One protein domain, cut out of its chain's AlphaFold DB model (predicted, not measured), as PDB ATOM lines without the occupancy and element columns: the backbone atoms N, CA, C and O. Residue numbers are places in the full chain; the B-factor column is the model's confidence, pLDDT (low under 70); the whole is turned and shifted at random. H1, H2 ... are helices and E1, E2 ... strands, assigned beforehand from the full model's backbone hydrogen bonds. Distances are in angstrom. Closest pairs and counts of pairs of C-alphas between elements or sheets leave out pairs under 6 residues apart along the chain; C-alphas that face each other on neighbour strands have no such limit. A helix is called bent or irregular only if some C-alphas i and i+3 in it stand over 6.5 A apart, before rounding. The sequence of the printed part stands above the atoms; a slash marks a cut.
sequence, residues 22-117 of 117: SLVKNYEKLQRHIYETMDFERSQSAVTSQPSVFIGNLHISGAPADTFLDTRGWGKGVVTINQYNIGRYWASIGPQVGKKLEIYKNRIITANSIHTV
ATOM      1  N   SER A  22      -2.074   0.101 -26.879       61.69
ATOM      2  CA  SER A  22      -1.032   0.028 -27.910       61.69
ATOM      3  C   SER A  22      -0.383   1.380 -28.221       61.69
ATOM      4  O   SER A  22       0.769   1.424 -28.649       61.69
ATOM      5  N   LEU A  23      -1.090   2.485 -27.963       62.41
ATOM      6  CA  LEU A  23      -0.607   3.849 -28.177       62.41
ATOM      7  C   LEU A  23       0.314   4.349 -27.056       62.41
ATOM      8  O   LEU A  23       0.965   5.386 -27.207       62.41
ATOM      9  N   VAL A  24       0.406   3.626 -25.936       67.25
ATOM     10  CA  VAL A  24       1.378   3.932 -24.885       67.25
ATOM     11  C   VAL A  24       2.779   3.731 -25.458       67.25
ATOM     12  O   VAL A  24       3.121   2.661 -25.967       67.25
ATOM     13  N   LYS A  25       3.626   4.766 -25.375       67.00
ATOM     14  CA  LYS A  25       5.025   4.675 -25.818       67.00
ATOM     15  C   LYS A  25       5.684   3.443 -25.197       67.00
ATOM     16  O   LYS A  25       5.639   3.255 -23.985       67.00
ATOM     17  N   ASN A  26       6.356   2.652 -26.032       68.38
ATOM     18  CA  ASN A  26       7.018   1.400 -25.656       68.38
ATOM     19  C   ASN A  26       6.074   0.252 -25.252       68.38
ATOM     20  O   ASN A  26       6.551  -0.697 -24.628       68.38
ATOM     21  N   TYR A  27       4.788   0.283 -25.622       71.38
ATOM     22  CA  TYR A  27       3.854  -0.808 -25.328       71.38
ATOM     23  C   TYR A  27       4.381  -2.178 -25.768       71.38
ATOM     24  O   TYR A  27       4.393  -3.100 -24.966       71.38
ATOM     25  N   GLU A  28       4.930  -2.309 -26.978       73.25
ATOM     26  CA  GLU A  28       5.501  -3.585 -27.434       73.25
ATOM     27  C   GLU A  28       6.661  -4.069 -26.556       73.25
ATOM     28  O   GLU A  28       6.823  -5.267 -26.322       73.25
ATOM     29  N   LYS A  29       7.481  -3.139 -26.054       77.12
ATOM     30  CA  LYS A  29       8.600  -3.457 -25.161       77.12
ATOM     31  C   LYS A  29       8.089  -3.887 -23.787       77.12
ATOM     32  O   LYS A  29       8.620  -4.844 -23.233       77.12
ATOM     33  N   LEU A  30       7.062  -3.214 -23.267       73.12
ATOM     34  CA  LEU A  30       6.376  -3.590 -22.029       73.12
ATOM     35  C   LEU A  30       5.723  -4.968 -22.173       73.12
ATOM     36  O   LEU A  30       5.949  -5.842 -21.346       73.12
ATOM     37  N   GLN A  31       4.970  -5.175 -23.250       72.38
ATOM     38  CA  GLN A  31       4.298  -6.425 -23.566       72.38
ATOM     39  C   GLN A  31       5.306  -7.573 -23.643       72.38
ATOM     40  O   GLN A  31       5.125  -8.585 -22.972       72.38
ATOM     41  N   ARG A  32       6.398  -7.403 -24.402       77.25
ATOM     42  CA  ARG A  32       7.470  -8.403 -24.506       77.25
ATOM     43  C   ARG A  32       8.096  -8.708 -23.150       77.25
ATOM     44  O   ARG A  32       8.201  -9.871 -22.790       77.25
ATOM     45  N   HIS A  33       8.450  -7.671 -22.390       75.81
ATOM     46  CA  HIS A  33       9.045  -7.847 -21.070       75.81
ATOM     47  C   HIS A  33       8.117  -8.612 -20.125       75.81
ATOM     48  O   HIS A  33       8.574  -9.506 -19.418       75.81
ATOM     49  N   ILE A  34       6.816  -8.313 -20.129       71.88
ATOM     50  CA  ILE A  34       5.856  -9.043 -19.300       71.88
ATOM     51  C   ILE A  34       5.761 -10.503 -19.756       71.88
ATOM     52  O   ILE A  34       5.872 -11.389 -18.921       71.88
ATOM     53  N   TYR A  35       5.647 -10.778 -21.058       73.38
ATOM     54  CA  TYR A  35       5.604 -12.161 -21.552       73.38
ATOM     55  C   TYR A  35       6.870 -12.966 -21.224       73.38
ATOM     56  O   TYR A  35       6.767 -14.143 -20.899       73.38
ATOM     57  N   GLU A  36       8.046 -12.341 -21.278       77.38
ATOM     58  CA  GLU A  36       9.327 -12.978 -20.935       77.38
ATOM     59  C   GLU A  36       9.502 -13.195 -19.425       77.38
ATOM     60  O   GLU A  36      10.201 -14.117 -19.013       77.38
ATOM     61  N   THR A  37       8.886 -12.350 -18.594       70.00
ATOM     62  CA  THR A  37       8.995 -12.413 -17.124       70.00
ATOM     63  C   THR A  37       7.826 -13.130 -16.452       70.00
ATOM     64  O   THR A  37       7.887 -13.396 -15.250       70.00
ATOM     65  N   MET A  38       6.771 -13.458 -17.202       67.31
ATOM     66  CA  MET A  38       5.623 -14.219 -16.721       67.31
ATOM     67  C   MET A  38       6.035 -15.654 -16.383       67.31
ATOM     68  O   MET A  38       6.015 -16.553 -17.219       67.31
ATOM     69  N   ASP A  39       6.360 -15.868 -15.114       66.00
ATOM     70  CA  ASP A  39       6.522 -17.196 -14.543       66.00
ATOM     71  C   ASP A  39       5.142 -17.775 -14.191       66.00
ATOM     72  O   ASP A  39       4.528 -17.418 -13.177       66.00
ATOM     73  N   PHE A  40       4.620 -18.643 -15.065       57.47
ATOM     74  CA  PHE A  40       3.288 -19.241 -14.918       57.47
ATOM     75  C   PHE A  40       3.135 -20.019 -13.601       57.47
ATOM     76  O   PHE A  40       2.036 -20.042 -13.043       57.47
ATOM     77  N   GLU A  41       4.217 -20.584 -13.053       56.62
ATOM     78  CA  GLU A  41       4.163 -21.355 -11.803       56.62
ATOM     79  C   GLU A  41       4.035 -20.463 -10.560       56.62
ATOM     80  O   GLU A  41       3.432 -20.857  -9.560       56.62
ATOM     81  N   ARG A  42       4.510 -19.213 -10.636       55.56
ATOM     82  CA  ARG A  42       4.465 -18.242  -9.530       55.56
ATOM     83  C   ARG A  42       3.131 -17.485  -9.432       55.56
ATOM     84  O   ARG A  42       2.893 -16.769  -8.460       55.56
ATOM     85  N   SER A  43       2.245 -17.653 -10.415       54.53
ATOM     86  CA  SER A  43       1.003 -16.879 -10.578       54.53
ATOM     87  C   SER A  43      -0.156 -17.263  -9.638       54.53
ATOM     88  O   SER A  43      -1.215 -16.639  -9.682       54.53
ATOM     89  N   GLN A  44       0.027 -18.241  -8.740       53.81
ATOM     90  CA  GLN A  44      -1.055 -18.752  -7.880       53.81
ATOM     91  C   GLN A  44      -1.528 -17.791  -6.769       53.81
ATOM     92  O   GLN A  44      -2.535 -18.066  -6.120       53.81
ATOM     93  N   SER A  45      -0.864 -16.650  -6.551       54.19
ATOM     94  CA  SER A  45      -1.300 -15.635  -5.582       54.19
ATOM     95  C   SER A  45      -1.380 -14.257  -6.236       54.19
ATOM     96  O   SER A  45      -0.377 -13.562  -6.369       54.19
ATOM     97  N   ALA A  46      -2.595 -13.835  -6.593       54.56
ATOM     98  CA  ALA A  46      -2.893 -12.527  -7.188       54.56
ATOM     99  C   ALA A  46      -2.786 -11.341  -6.201       54.56
ATOM    100  O   ALA A  46      -3.209 -10.229  -6.511       54.56
ATOM    101  N   VAL A  47      -2.253 -11.562  -4.996       58.56
ATOM    102  CA  VAL A  47      -2.077 -10.508  -3.996       58.56
ATOM    103  C   VAL A  47      -0.711  -9.865  -4.190       58.56
ATOM    104  O   VAL A  47       0.312 -10.414  -3.779       58.56
ATOM    105  N   THR A  48      -0.701  -8.684  -4.797       62.94
ATOM    106  CA  THR A  48       0.482  -7.824  -4.860       62.94
ATOM    107  C   THR A  48       0.346  -6.696  -3.836       62.94
ATOM    108  O   THR A  48      -0.731  -6.143  -3.623       62.94
ATOM    109  N   SER A  49       1.442  -6.348  -3.159       69.38
ATOM    110  CA  SER A  49       1.492  -5.215  -2.222       69.38
ATOM    111  C   SER A  49       1.801  -3.878  -2.912       69.38
ATOM    112  O   SER A  49       1.885  -2.846  -2.250       69.38
ATOM    113  N   GLN A  50       1.993  -3.892  -4.232       73.50
ATOM    114  CA  GLN A  50       2.417  -2.759  -5.054       73.50
ATOM    115  C   GLN A  50       1.536  -2.656  -6.309       73.50
ATOM    116  O   GLN A  50       0.980  -3.677  -6.729       73.50
ATOM    117  N   PRO A  51       1.431  -1.470  -6.946       74.69
ATOM    118  CA  PRO A  51       0.823  -1.342  -8.271       74.69
ATOM    119  C   PRO A  51       1.439  -2.357  -9.231       74.69
ATOM    120  O   PRO A  51       2.658  -2.525  -9.256       74.69
ATOM    121  N   SER A  52       0.611  -3.105  -9.949       74.38
ATOM    122  CA  SER A  52       1.068  -4.271 -10.705       74.38
ATOM    123  C   SER A  52       0.251  -4.443 -11.966       74.38
ATOM    124  O   SER A  52      -0.963  -4.254 -11.951       74.38
ATOM    125  N   VAL A  53       0.934  -4.847 -13.037       75.38
ATOM    126  CA  VAL A  53       0.282  -5.188 -14.295       75.38
ATOM    127  C   VAL A  53      -0.003  -6.681 -14.333       75.38
ATOM    128  O   VAL A  53       0.928  -7.480 -14.252       75.38
ATOM    129  N   PHE A  54      -1.269  -7.060 -14.482       76.25
ATOM    130  CA  PHE A  54      -1.664  -8.459 -14.661       76.25
ATOM    131  C   PHE A  54      -2.034  -8.688 -16.119       76.25
ATOM    132  O   PHE A  54      -2.784  -7.889 -16.676       76.25
ATOM    133  N   ILE A  55      -1.511  -9.762 -16.720       75.69
ATOM    134  CA  ILE A  55      -1.837 -10.200 -18.080       75.69
ATOM    135  C   ILE A  55      -2.355 -11.635 -18.038       75.69
ATOM    136  O   ILE A  55      -1.736 -12.497 -17.417       75.69
ATOM    137  N   GLY A  56      -3.470 -11.914 -18.713       75.06
ATOM    138  CA  GLY A  56      -4.001 -13.275 -18.833       75.06
ATOM    139  C   GLY A  56      -4.710 -13.506 -20.158       75.06
ATOM    140  O   GLY A  56      -5.240 -12.558 -20.719       75.06
ATOM    141  N   ASN A  57      -4.734 -14.753 -20.636       78.38
ATOM    142  CA  ASN A  57      -5.412 -15.137 -21.876       78.38
ATOM    143  C   ASN A  57      -6.700 -15.927 -21.597       78.38
ATOM    144  O   ASN A  57      -6.654 -16.950 -20.917       78.38
ATOM    145  N   LEU A  58      -7.837 -15.491 -22.151       79.25
ATOM    146  CA  LEU A  58      -9.115 -16.214 -22.067       79.25
ATOM    147  C   LEU A  58      -9.472 -16.874 -23.409       79.25
ATOM    148  O   LEU A  58      -9.645 -16.191 -24.420       79.25
ATOM    149  N   HIS A  59      -9.644 -18.198 -23.410       79.75
ATOM    150  CA  HIS A  59     -10.131 -18.955 -24.566       79.75
ATOM    151  C   HIS A  59     -11.644 -19.198 -24.467       79.75
ATOM    152  O   HIS A  59     -12.132 -19.631 -23.425       79.75
ATOM    153  N   ILE A  60     -12.380 -18.939 -25.552       81.44
ATOM    154  CA  ILE A  60     -13.834 -19.130 -25.636       81.44
ATOM    155  C   ILE A  60     -14.111 -20.108 -26.777       81.44
ATOM    156  O   ILE A  60     -13.769 -19.833 -27.922       81.44
ATOM    157  N   SER A  61     -14.721 -21.251 -26.464       81.81
ATOM    158  CA  SER A  61     -14.989 -22.333 -27.423       81.81
ATOM    159  C   SER A  61     -16.230 -22.110 -28.301       81.81
ATOM    160  O   SER A  61     -16.485 -22.897 -29.208       81.81
ATOM    161  N   GLY A  62     -17.007 -21.051 -28.049       83.38
ATOM    162  CA  GLY A  62     -18.245 -20.723 -28.761       83.38
ATOM    163  C   GLY A  62     -18.361 -19.242 -29.125       83.38
ATOM    164  O   GLY A  62     -17.396 -18.486 -29.043       83.38
ATOM    165  N   ALA A  63     -19.561 -18.817 -29.529       84.19
ATOM    166  CA  ALA A  63     -19.813 -17.417 -29.859       84.19
ATOM    167  C   ALA A  63     -19.729 -16.532 -28.597       84.19
ATOM    168  O   ALA A  63     -20.347 -16.869 -27.583       84.19
ATOM    169  N   PRO A  64     -19.006 -15.398 -28.639       84.31
ATOM    170  CA  PRO A  64     -18.965 -14.468 -27.520       84.31
ATOM    171  C   PRO A  64     -20.346 -13.846 -27.275       84.31
ATOM    172  O   PRO A  64     -21.099 -13.549 -28.206       84.31
ATOM    173  N   ALA A  65     -20.657 -13.612 -26.003       84.69
ATOM    174  CA  ALA A  65     -21.867 -12.940 -25.547       84.69
ATOM    175  C   ALA A  65     -21.496 -11.764 -24.639       84.69
ATOM    176  O   ALA A  65     -20.384 -11.712 -24.108       84.69
ATOM    177  N   ASP A  66     -22.427 -10.820 -24.481       86.69
ATOM    178  CA  ASP A  66     -22.248  -9.730 -23.527       86.69
ATOM    179  C   ASP A  66     -22.080 -10.331 -22.129       86.69
ATOM    180  O   ASP A  66     -22.777 -11.277 -21.749       86.69
ATOM    181  N   THR A  67     -21.105  -9.825 -21.387       87.31
ATOM    182  CA  THR A  67     -20.710 -10.407 -20.105       87.31
ATOM    183  C   THR A  67     -20.259  -9.332 -19.131       87.31
ATOM    184  O   THR A  67     -20.232  -8.140 -19.441       87.31
ATOM    185  N   PHE A  68     -19.900  -9.768 -17.930       85.94
ATOM    186  CA  PHE A  68     -19.379  -8.915 -16.883       85.94
ATOM    187  C   PHE A  68     -18.065  -9.475 -16.353       85.94
ATOM    188  O   PHE A  68     -17.985 -10.660 -16.023       85.94
ATOM    189  N   LEU A  69     -17.057  -8.616 -16.200       85.75
ATOM    190  CA  LEU A  69     -15.865  -8.953 -15.429       85.75
ATOM    191  C   LEU A  69     -16.142  -8.728 -13.949       85.75
ATOM    192  O   LEU A  69     -16.440  -7.610 -13.531       85.75
ATOM    193  N   ASP A  70     -16.030  -9.792 -13.166       85.62
ATOM    194  CA  ASP A  70     -16.136  -9.741 -11.715       85.62
ATOM    195  C   ASP A  70     -14.793  -9.346 -11.097       85.62
ATOM    196  O   ASP A  70     -13.814 -10.083 -11.183       85.62
ATOM    197  N   THR A  71     -14.761  -8.176 -10.464       83.12
ATOM    198  CA  THR A  71     -13.555  -7.623  -9.830       83.12
ATOM    199  C   THR A  71     -13.548  -7.836  -8.312       83.12
ATOM    200  O   THR A  71     -12.766  -7.215  -7.586       83.12
ATOM    201  N   ARG A  72     -14.425  -8.696  -7.770       82.88
ATOM    202  CA  ARG A  72     -14.404  -9.053  -6.341       82.88
ATOM    203  C   ARG A  72     -13.036  -9.618  -5.947       82.88
ATOM    204  O   ARG A  72     -12.496 -10.497  -6.600       82.88
ATOM    205  N   GLY A  73     -12.498  -9.115  -4.836       78.31
ATOM    206  CA  GLY A  73     -11.173  -9.494  -4.339       78.31
ATOM    207  C   GLY A  73     -10.017  -8.718  -4.975       78.31
ATOM    208  O   GLY A  73      -8.893  -8.850  -4.505       78.31
ATOM    209  N   TRP A  74     -10.276  -7.888  -5.990       82.00
ATOM    210  CA  TRP A  74      -9.267  -6.999  -6.567       82.00
ATOM    211  C   TRP A  74      -9.165  -5.689  -5.767       82.00
ATOM    212  O   TRP A  74      -9.950  -5.431  -4.851       82.00
ATOM    213  N   GLY A  75      -8.186  -4.851  -6.120       82.00
ATOM    214  CA  GLY A  75      -8.004  -3.512  -5.559       82.00
ATOM    215  C   GLY A  75      -8.759  -2.427  -6.336       82.00
ATOM    216  O   GLY A  75      -9.990  -2.421  -6.433       82.00
ATOM    217  N   LYS A  76      -8.001  -1.479  -6.882       83.31
ATOM    218  CA  LYS A  76      -8.474  -0.388  -7.739       83.31
ATOM    219  C   LYS A  76      -7.550  -0.315  -8.945       83.31
ATOM    220  O   LYS A  76      -6.342  -0.394  -8.756       83.31
ATOM    221  N   GLY A  77      -8.105  -0.093 -10.130       83.00
ATOM    222  CA  GLY A  77      -7.298  -0.026 -11.341       83.00
ATOM    223  C   GLY A  77      -8.106   0.242 -12.601       83.00
ATOM    224  O   GLY A  77      -9.251   0.712 -12.546       83.00
ATOM    225  N   VAL A  78      -7.496  -0.070 -13.742       83.62
ATOM    226  CA  VAL A  78      -8.118  -0.015 -15.076       83.62
ATOM    227  C   VAL A  78      -8.001  -1.371 -15.753       83.62
ATOM    228  O   VAL A  78      -7.020  -2.074 -15.535       83.62
ATOM    229  N   VAL A  79      -9.004  -1.742 -16.550       84.25
ATOM    230  CA  VAL A  79      -9.019  -2.999 -17.307       84.25
ATOM    231  C   VAL A  79      -9.064  -2.717 -18.795       84.25
ATOM    232  O   VAL A  79      -9.885  -1.922 -19.261       84.25
ATOM    233  N   THR A  80      -8.252  -3.452 -19.550       80.44
ATOM    234  CA  THR A  80      -8.383  -3.529 -21.005       80.44
ATOM    235  C   THR A  80      -8.510  -4.959 -21.488       80.44
ATOM    236  O   THR A  80      -7.840  -5.847 -20.959       80.44
ATOM    237  N   ILE A  81      -9.339  -5.164 -22.509       83.00
ATOM    238  CA  ILE A  81      -9.555  -6.458 -23.161       83.00
ATOM    239  C   ILE A  81      -9.379  -6.251 -24.656       83.00
ATOM    240  O   ILE A  81     -10.034  -5.381 -25.230       83.00
ATOM    241  N   ASN A  82      -8.495  -7.032 -25.280       79.50
ATOM    242  CA  ASN A  82      -8.179  -6.900 -26.707       79.50
ATOM    243  C   ASN A  82      -7.820  -5.460 -27.091       79.50
ATOM    244  O   ASN A  82      -8.274  -4.947 -28.107       79.50
ATOM    245  N   GLN A  83      -7.021  -4.810 -26.237       76.19
ATOM    246  CA  GLN A  83      -6.587  -3.411 -26.338       76.19
ATOM    247  C   GLN A  83      -7.681  -2.362 -26.094       76.19
ATOM    248  O   GLN A  83      -7.332  -1.208 -25.880       76.19
ATOM    249  N   TYR A  84      -8.959  -2.735 -25.998       77.31
ATOM    250  CA  TYR A  84     -10.034  -1.803 -25.660       77.31
ATOM    251  C   TYR A  84     -10.062  -1.491 -24.168       77.31
ATOM    252  O   TYR A  84     -10.173  -2.403 -23.345       77.31
ATOM    253  N   ASN A  85     -10.065  -0.205 -23.813       81.50
ATOM    254  CA  ASN A  85     -10.317   0.214 -22.438       81.50
ATOM    255  C   ASN A  85     -11.775  -0.070 -22.034       81.50
ATOM    256  O   ASN A  85     -12.727   0.447 -22.628       81.50
ATOM    257  N   ILE A  86     -11.944  -0.942 -21.038       83.75
ATOM    258  CA  ILE A  86     -13.246  -1.348 -20.488       83.75
ATOM    259  C   ILE A  86     -13.676  -0.408 -19.358       83.75
ATOM    260  O   ILE A  86     -14.868  -0.234 -19.112       83.75
ATOM    261  N   GLY A  87     -12.718   0.252 -18.712       80.50
ATOM    262  CA  GLY A  87     -12.959   1.297 -17.731       80.50
ATOM    263  C   GLY A  87     -12.205   1.089 -16.424       80.50
ATOM    264  O   GLY A  87     -11.370   0.195 -16.262       80.50
ATOM    265  N   ARG A  88     -12.515   1.970 -15.471       83.31
ATOM    266  CA  ARG A  88     -11.959   1.954 -14.116       83.31
ATOM    267  C   ARG A  88     -12.806   1.055 -13.220       83.31
ATOM    268  O   ARG A  88     -14.035   1.148 -13.245       83.31
ATOM    269  N   TYR A  89     -12.150   0.264 -12.381       83.75
ATOM    270  CA  TYR A  89     -12.796  -0.470 -11.297       83.75
ATOM    271  C   TYR A  89     -12.277   0.014  -9.948       83.75
ATOM    272  O   TYR A  89     -11.125   0.432  -9.797       83.75
ATOM    273  N   TRP A  90     -13.139  -0.074  -8.943       84.88
ATOM    274  CA  TRP A  90     -12.751   0.124  -7.556       84.88
ATOM    275  C   TRP A  90     -13.522  -0.866  -6.695       84.88
ATOM    276  O   TRP A  90     -14.645  -0.621  -6.261       84.88
ATOM    277  N   ALA A  91     -12.920  -2.031  -6.475       79.00
ATOM    278  CA  ALA A  91     -13.615  -3.140  -5.842       79.00
ATOM    279  C   ALA A  91     -13.806  -2.932  -4.330       79.00
ATOM    280  O   ALA A  91     -14.687  -3.553  -3.739       79.00
ATOM    281  N   SER A  92     -13.019  -2.074  -3.676       73.94
ATOM    282  CA  SER A  92     -13.156  -1.795  -2.239       73.94
ATOM    283  C   SER A  92     -14.138  -0.670  -1.900       73.94
ATOM    284  O   SER A  92     -14.723  -0.710  -0.819       73.94
ATOM    285  N   ILE A  93     -14.343   0.315  -2.784       68.06
ATOM    286  CA  ILE A  93     -15.155   1.512  -2.511       68.06
ATOM    287  C   ILE A  93     -15.878   1.947  -3.795       68.06
ATOM    288  O   ILE A  93     -15.231   2.344  -4.759       68.06
ATOM    289  N   GLY A  94     -17.216   1.924  -3.804       61.75
ATOM    290  CA  GLY A  94     -18.016   2.520  -4.882       61.75
ATOM    291  C   GLY A  94     -19.435   1.943  -5.037       61.75
ATOM    292  O   GLY A  94     -19.693   0.835  -4.569       61.75
ATOM    293  N   PRO A  95     -20.356   2.669  -5.710       59.12
ATOM    294  CA  PRO A  95     -21.740   2.245  -5.952       59.12
ATOM    295  C   PRO A  95     -21.919   1.339  -7.184       59.12
ATOM    296  O   PRO A  95     -23.051   0.971  -7.492       59.12
ATOM    297  N   GLN A  96     -20.846   0.988  -7.913       58.91
ATOM    298  CA  GLN A  96     -20.921   0.064  -9.053       58.91
ATOM    299  C   GLN A  96     -21.527  -1.265  -8.588       58.91
ATOM    300  O   GLN A  96     -20.913  -2.025  -7.833       58.91
ATOM    301  N   VAL A  97     -22.764  -1.516  -9.016       50.72
ATOM    302  CA  VAL A  97     -23.609  -2.603  -8.525       50.72
ATOM    303  C   VAL A  97     -22.888  -3.936  -8.737       50.72
ATOM    304  O   VAL A  97     -22.669  -4.386  -9.858       50.72
ATOM    305  N   GLY A  98     -22.459  -4.559  -7.640       56.47
ATOM    306  CA  GLY A  98     -21.838  -5.882  -7.657       56.47
ATOM    307  C   GLY A  98     -20.376  -5.959  -8.116       56.47
ATOM    308  O   GLY A  98     -19.910  -7.080  -8.297       56.47
ATOM    309  N   LYS A  99     -19.643  -4.838  -8.258       65.44
ATOM    310  CA  LYS A  99     -18.207  -4.823  -8.651       65.44
ATOM    311  C   LYS A  99     -17.948  -5.476 -10.018       65.44
ATOM    312  O   LYS A  99     -16.975  -6.208 -10.211       65.44
ATOM    313  N   LYS A 100     -18.861  -5.220 -10.950       73.38
ATOM    314  CA  LYS A 100     -18.868  -5.778 -12.298       73.38
ATOM    315  C   LYS A 100     -18.569  -4.699 -13.332       73.38
ATOM    316  O   LYS A 100     -19.142  -3.617 -13.256       73.38
ATOM    317  N   LEU A 101     -17.711  -5.011 -14.300       73.69
ATOM    318  CA  LEU A 101     -17.507  -4.188 -15.494       73.69
ATOM    319  C   LEU A 101     -18.208  -4.829 -16.688       73.69
ATOM    320  O   LEU A 101     -17.974  -6.003 -16.968       73.69
ATOM    321  N   GLU A 102     -19.052  -4.067 -17.379       82.25
ATOM    322  CA  GLU A 102     -19.740  -4.510 -18.595       82.25
ATOM    323  C   GLU A 102     -18.766  -4.684 -19.759       82.25
ATOM    324  O   GLU A 102     -17.954  -3.804 -20.053       82.25
ATOM    325  N   ILE A 103     -18.869  -5.821 -20.446       82.38
ATOM    326  CA  ILE A 103     -18.069  -6.134 -21.626       82.38
ATOM    327  C   ILE A 103     -19.015  -6.522 -22.754       82.38
ATOM    328  O   ILE A 103     -19.703  -7.540 -22.697       82.38
ATOM    329  N   TYR A 104     -18.996  -5.715 -23.808       80.19
ATOM    330  CA  TYR A 104     -19.743  -5.982 -25.028       80.19
ATOM    331  C   TYR A 104     -19.070  -7.089 -25.843       80.19
ATOM    332  O   TYR A 104     -17.851  -7.072 -26.042       80.19
ATOM    333  N   LYS A 105     -19.861  -8.025 -26.373       76.69
ATOM    334  CA  LYS A 105     -19.395  -9.188 -27.154       76.69
ATOM    335  C   LYS A 105     -18.489  -8.829 -28.331       76.69
ATOM    336  O   LYS A 105     -17.583  -9.583 -28.670       76.69
ATOM    337  N   ASN A 106     -18.699  -7.657 -28.933       73.81
ATOM    338  CA  ASN A 106     -17.883  -7.149 -30.037       73.81
ATOM    339  C   ASN A 106     -16.464  -6.744 -29.608       73.81
ATOM    340  O   ASN A 106     -15.676  -6.364 -30.460       73.81
ATOM    341  N   ARG A 107     -16.128  -6.814 -28.317       72.75
ATOM    342  CA  ARG A 107     -14.773  -6.596 -27.793       72.75
ATOM    343  C   ARG A 107     -14.063  -7.909 -27.432       72.75
ATOM    344  O   ARG A 107     -12.929  -7.865 -26.969       72.75
ATOM    345  N   ILE A 108     -14.692  -9.071 -27.652       67.75
ATOM    346  CA  ILE A 108     -14.232 -10.408 -27.215       67.75
ATOM    347  C   ILE A 108     -13.976 -11.324 -28.432       67.75
ATOM    348  O   ILE A 108     -14.499 -12.433 -28.520       67.75
ATOM    349  N   ILE A 109     -13.260 -10.822 -29.440       54.78
ATOM    350  CA  ILE A 109     -13.278 -11.423 -30.785       54.78
ATOM    351  C   ILE A 109     -12.127 -12.420 -31.030       54.78
ATOM    352  O   ILE A 109     -12.314 -13.346 -31.813       54.78
ATOM    353  N   THR A 110     -10.974 -12.313 -30.346       45.97
ATOM    354  CA  THR A 110      -9.830 -13.240 -30.526       45.97
ATOM    355  C   THR A 110      -8.769 -13.090 -29.427       45.97
ATOM    356  O   THR A 110      -8.572 -11.987 -28.944       45.97
ATOM    357  N   ALA A 111      -8.084 -14.194 -29.066       42.75
ATOM    358  CA  ALA A 111      -6.922 -14.279 -28.155       42.75
ATOM    359  C   ALA A 111      -6.927 -13.230 -27.023       42.75
ATOM    360  O   ALA A 111      -6.202 -12.242 -27.058       42.75
ATOM    361  N   ASN A 112      -7.797 -13.446 -26.035       54.69
ATOM    362  CA  ASN A 112      -8.179 -12.398 -25.100       54.69
ATOM    363  C   ASN A 112      -7.097 -12.105 -24.062       54.69
ATOM    364  O   ASN A 112      -7.143 -12.706 -22.994       54.69
ATOM    365  N   SER A 113      -6.184 -11.172 -24.331       53.50
ATOM    366  CA  SER A 113      -5.284 -10.650 -23.298       53.50
ATOM    367  C   SER A 113      -6.016  -9.621 -22.425       53.50
ATOM    368  O   SER A 113      -6.463  -8.579 -22.909       53.50
ATOM    369  N   ILE A 114      -6.176  -9.929 -21.137       56.09
ATOM    370  CA  ILE A 114      -6.701  -9.013 -20.117       56.09
ATOM    371  C   ILE A 114      -5.512  -8.320 -19.480       56.09
ATOM    372  O   ILE A 114      -4.709  -9.004 -18.860       56.09
ATOM    373  N   HIS A 115      -5.423  -6.996 -19.603       57.81
ATOM    374  CA  HIS A 115      -4.414  -6.204 -18.902       57.81
ATOM    375  C   HIS A 115      -5.080  -5.400 -17.794       57.81
ATOM    376  O   HIS A 115      -6.078  -4.718 -18.046       57.81
ATOM    377  N   THR A 116      -4.529  -5.459 -16.587       55.38
ATOM    378  CA  THR A 116      -4.976  -4.615 -15.474       55.38
ATOM    379  C   THR A 116      -3.802  -3.835 -14.921       55.38
ATOM    380  O   THR A 116      -2.767  -4.452 -14.719       55.38
ATOM    381  N   VAL A 117      -3.959  -2.536 -14.665       54.25
ATOM    382  CA  VAL A 117      -2.944  -1.662 -14.036       54.25
ATOM    383  C   VAL A 117      -3.445  -1.176 -12.686       54.25
ATOM    384  O   VAL A 117      -4.656  -0.840 -12.627       54.25
TER     385      VAL A 117
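This is residues 22 to 117 of the 117 residues of an uncharacterized protein of Caenorhabditis tropicalis (UniProt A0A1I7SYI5). Six strands stand round a common middle like a small barrel left open on one side: the curved four-strand sheet E1 E6 E3 E4 makes one wall and the strand pair E2 and E5 the other, with E5 beside E4 and a gap between E2 and E1. H1 lies outside this body, beyond E1, and only grazes the sheet; the short H2 is farther along the same outer side, and residues 24 to 29 stick out. The printed part has 96 residues, with the named elements in the order H1 H2 E1 E2 E3 E4 E5 E6; both sheets are antiparallel. The class is mixed, helices and strands, with 47 residues, under half, in named elements. The whole is compact, with a radius of gyration of the C-alphas of 14.0 A, and spans 35 by 33 by 29 A.

In the larger sheet, E1 is residues 54 to 58, E6 112 to 116, E3 76 to 81, 16.6 A long, and E4 84 to 90, 18.4 A long. E2 is residues 67 to 70 and E5 100 to 103. H1, residues 27 to 37, is 15.1 A long and begins with C-alpha 27 at (3.854, -0.808, -25.328). H2, residues 40 to 44, is irregular, with C-alphas 41 and 44 7.0 A apart. E6 ends with C-alpha 116 at (-4.976, -4.615, -15.474).

The sheet E1 E6 E3 E4 is twisted, and E1 and E4 are its edge strands. E1 and E6 are antiparallel at 158 degrees, with N 114 and O 56 2.8 A apart. E6 and E3 are antiparallel at 160 degrees, with N 80 and O 115 2.9 A apart. E3 and E4 form a hairpin, with N 86 and O 79 2.9 A apart. The closest C-alphas of E4 and E5 are those of Ile 86 and Ile 103, 6.9 A apart. E5 and E2 are antiparallel at 147 degrees, with N 69 and O 101 2.9 A apart. E1 and E2 are apart. H1 only grazes the larger sheet, with its residues 31 to 35; its closest C-alphas to E1 are those of Ile 34 and Ile 55, 7.9 A apart. H2 is not on that sheet and is apart from H1. In H1 every O i to N i+4 pair is within hydrogen-bond range; in H2 0 of 1 is, and 0 of 2 O i to N i+3 pairs.

The two C-alphas farthest apart are those of Glu 36 and Pro 95, 37.7 A. The printed part has no cut and ends at the chain's last residue, 117. No link is long. The mean pLDDT of the printed part is 72.0; it is under 70 in residues 22 to 26, 38 to 49, 93 to 99 and 108 to 117.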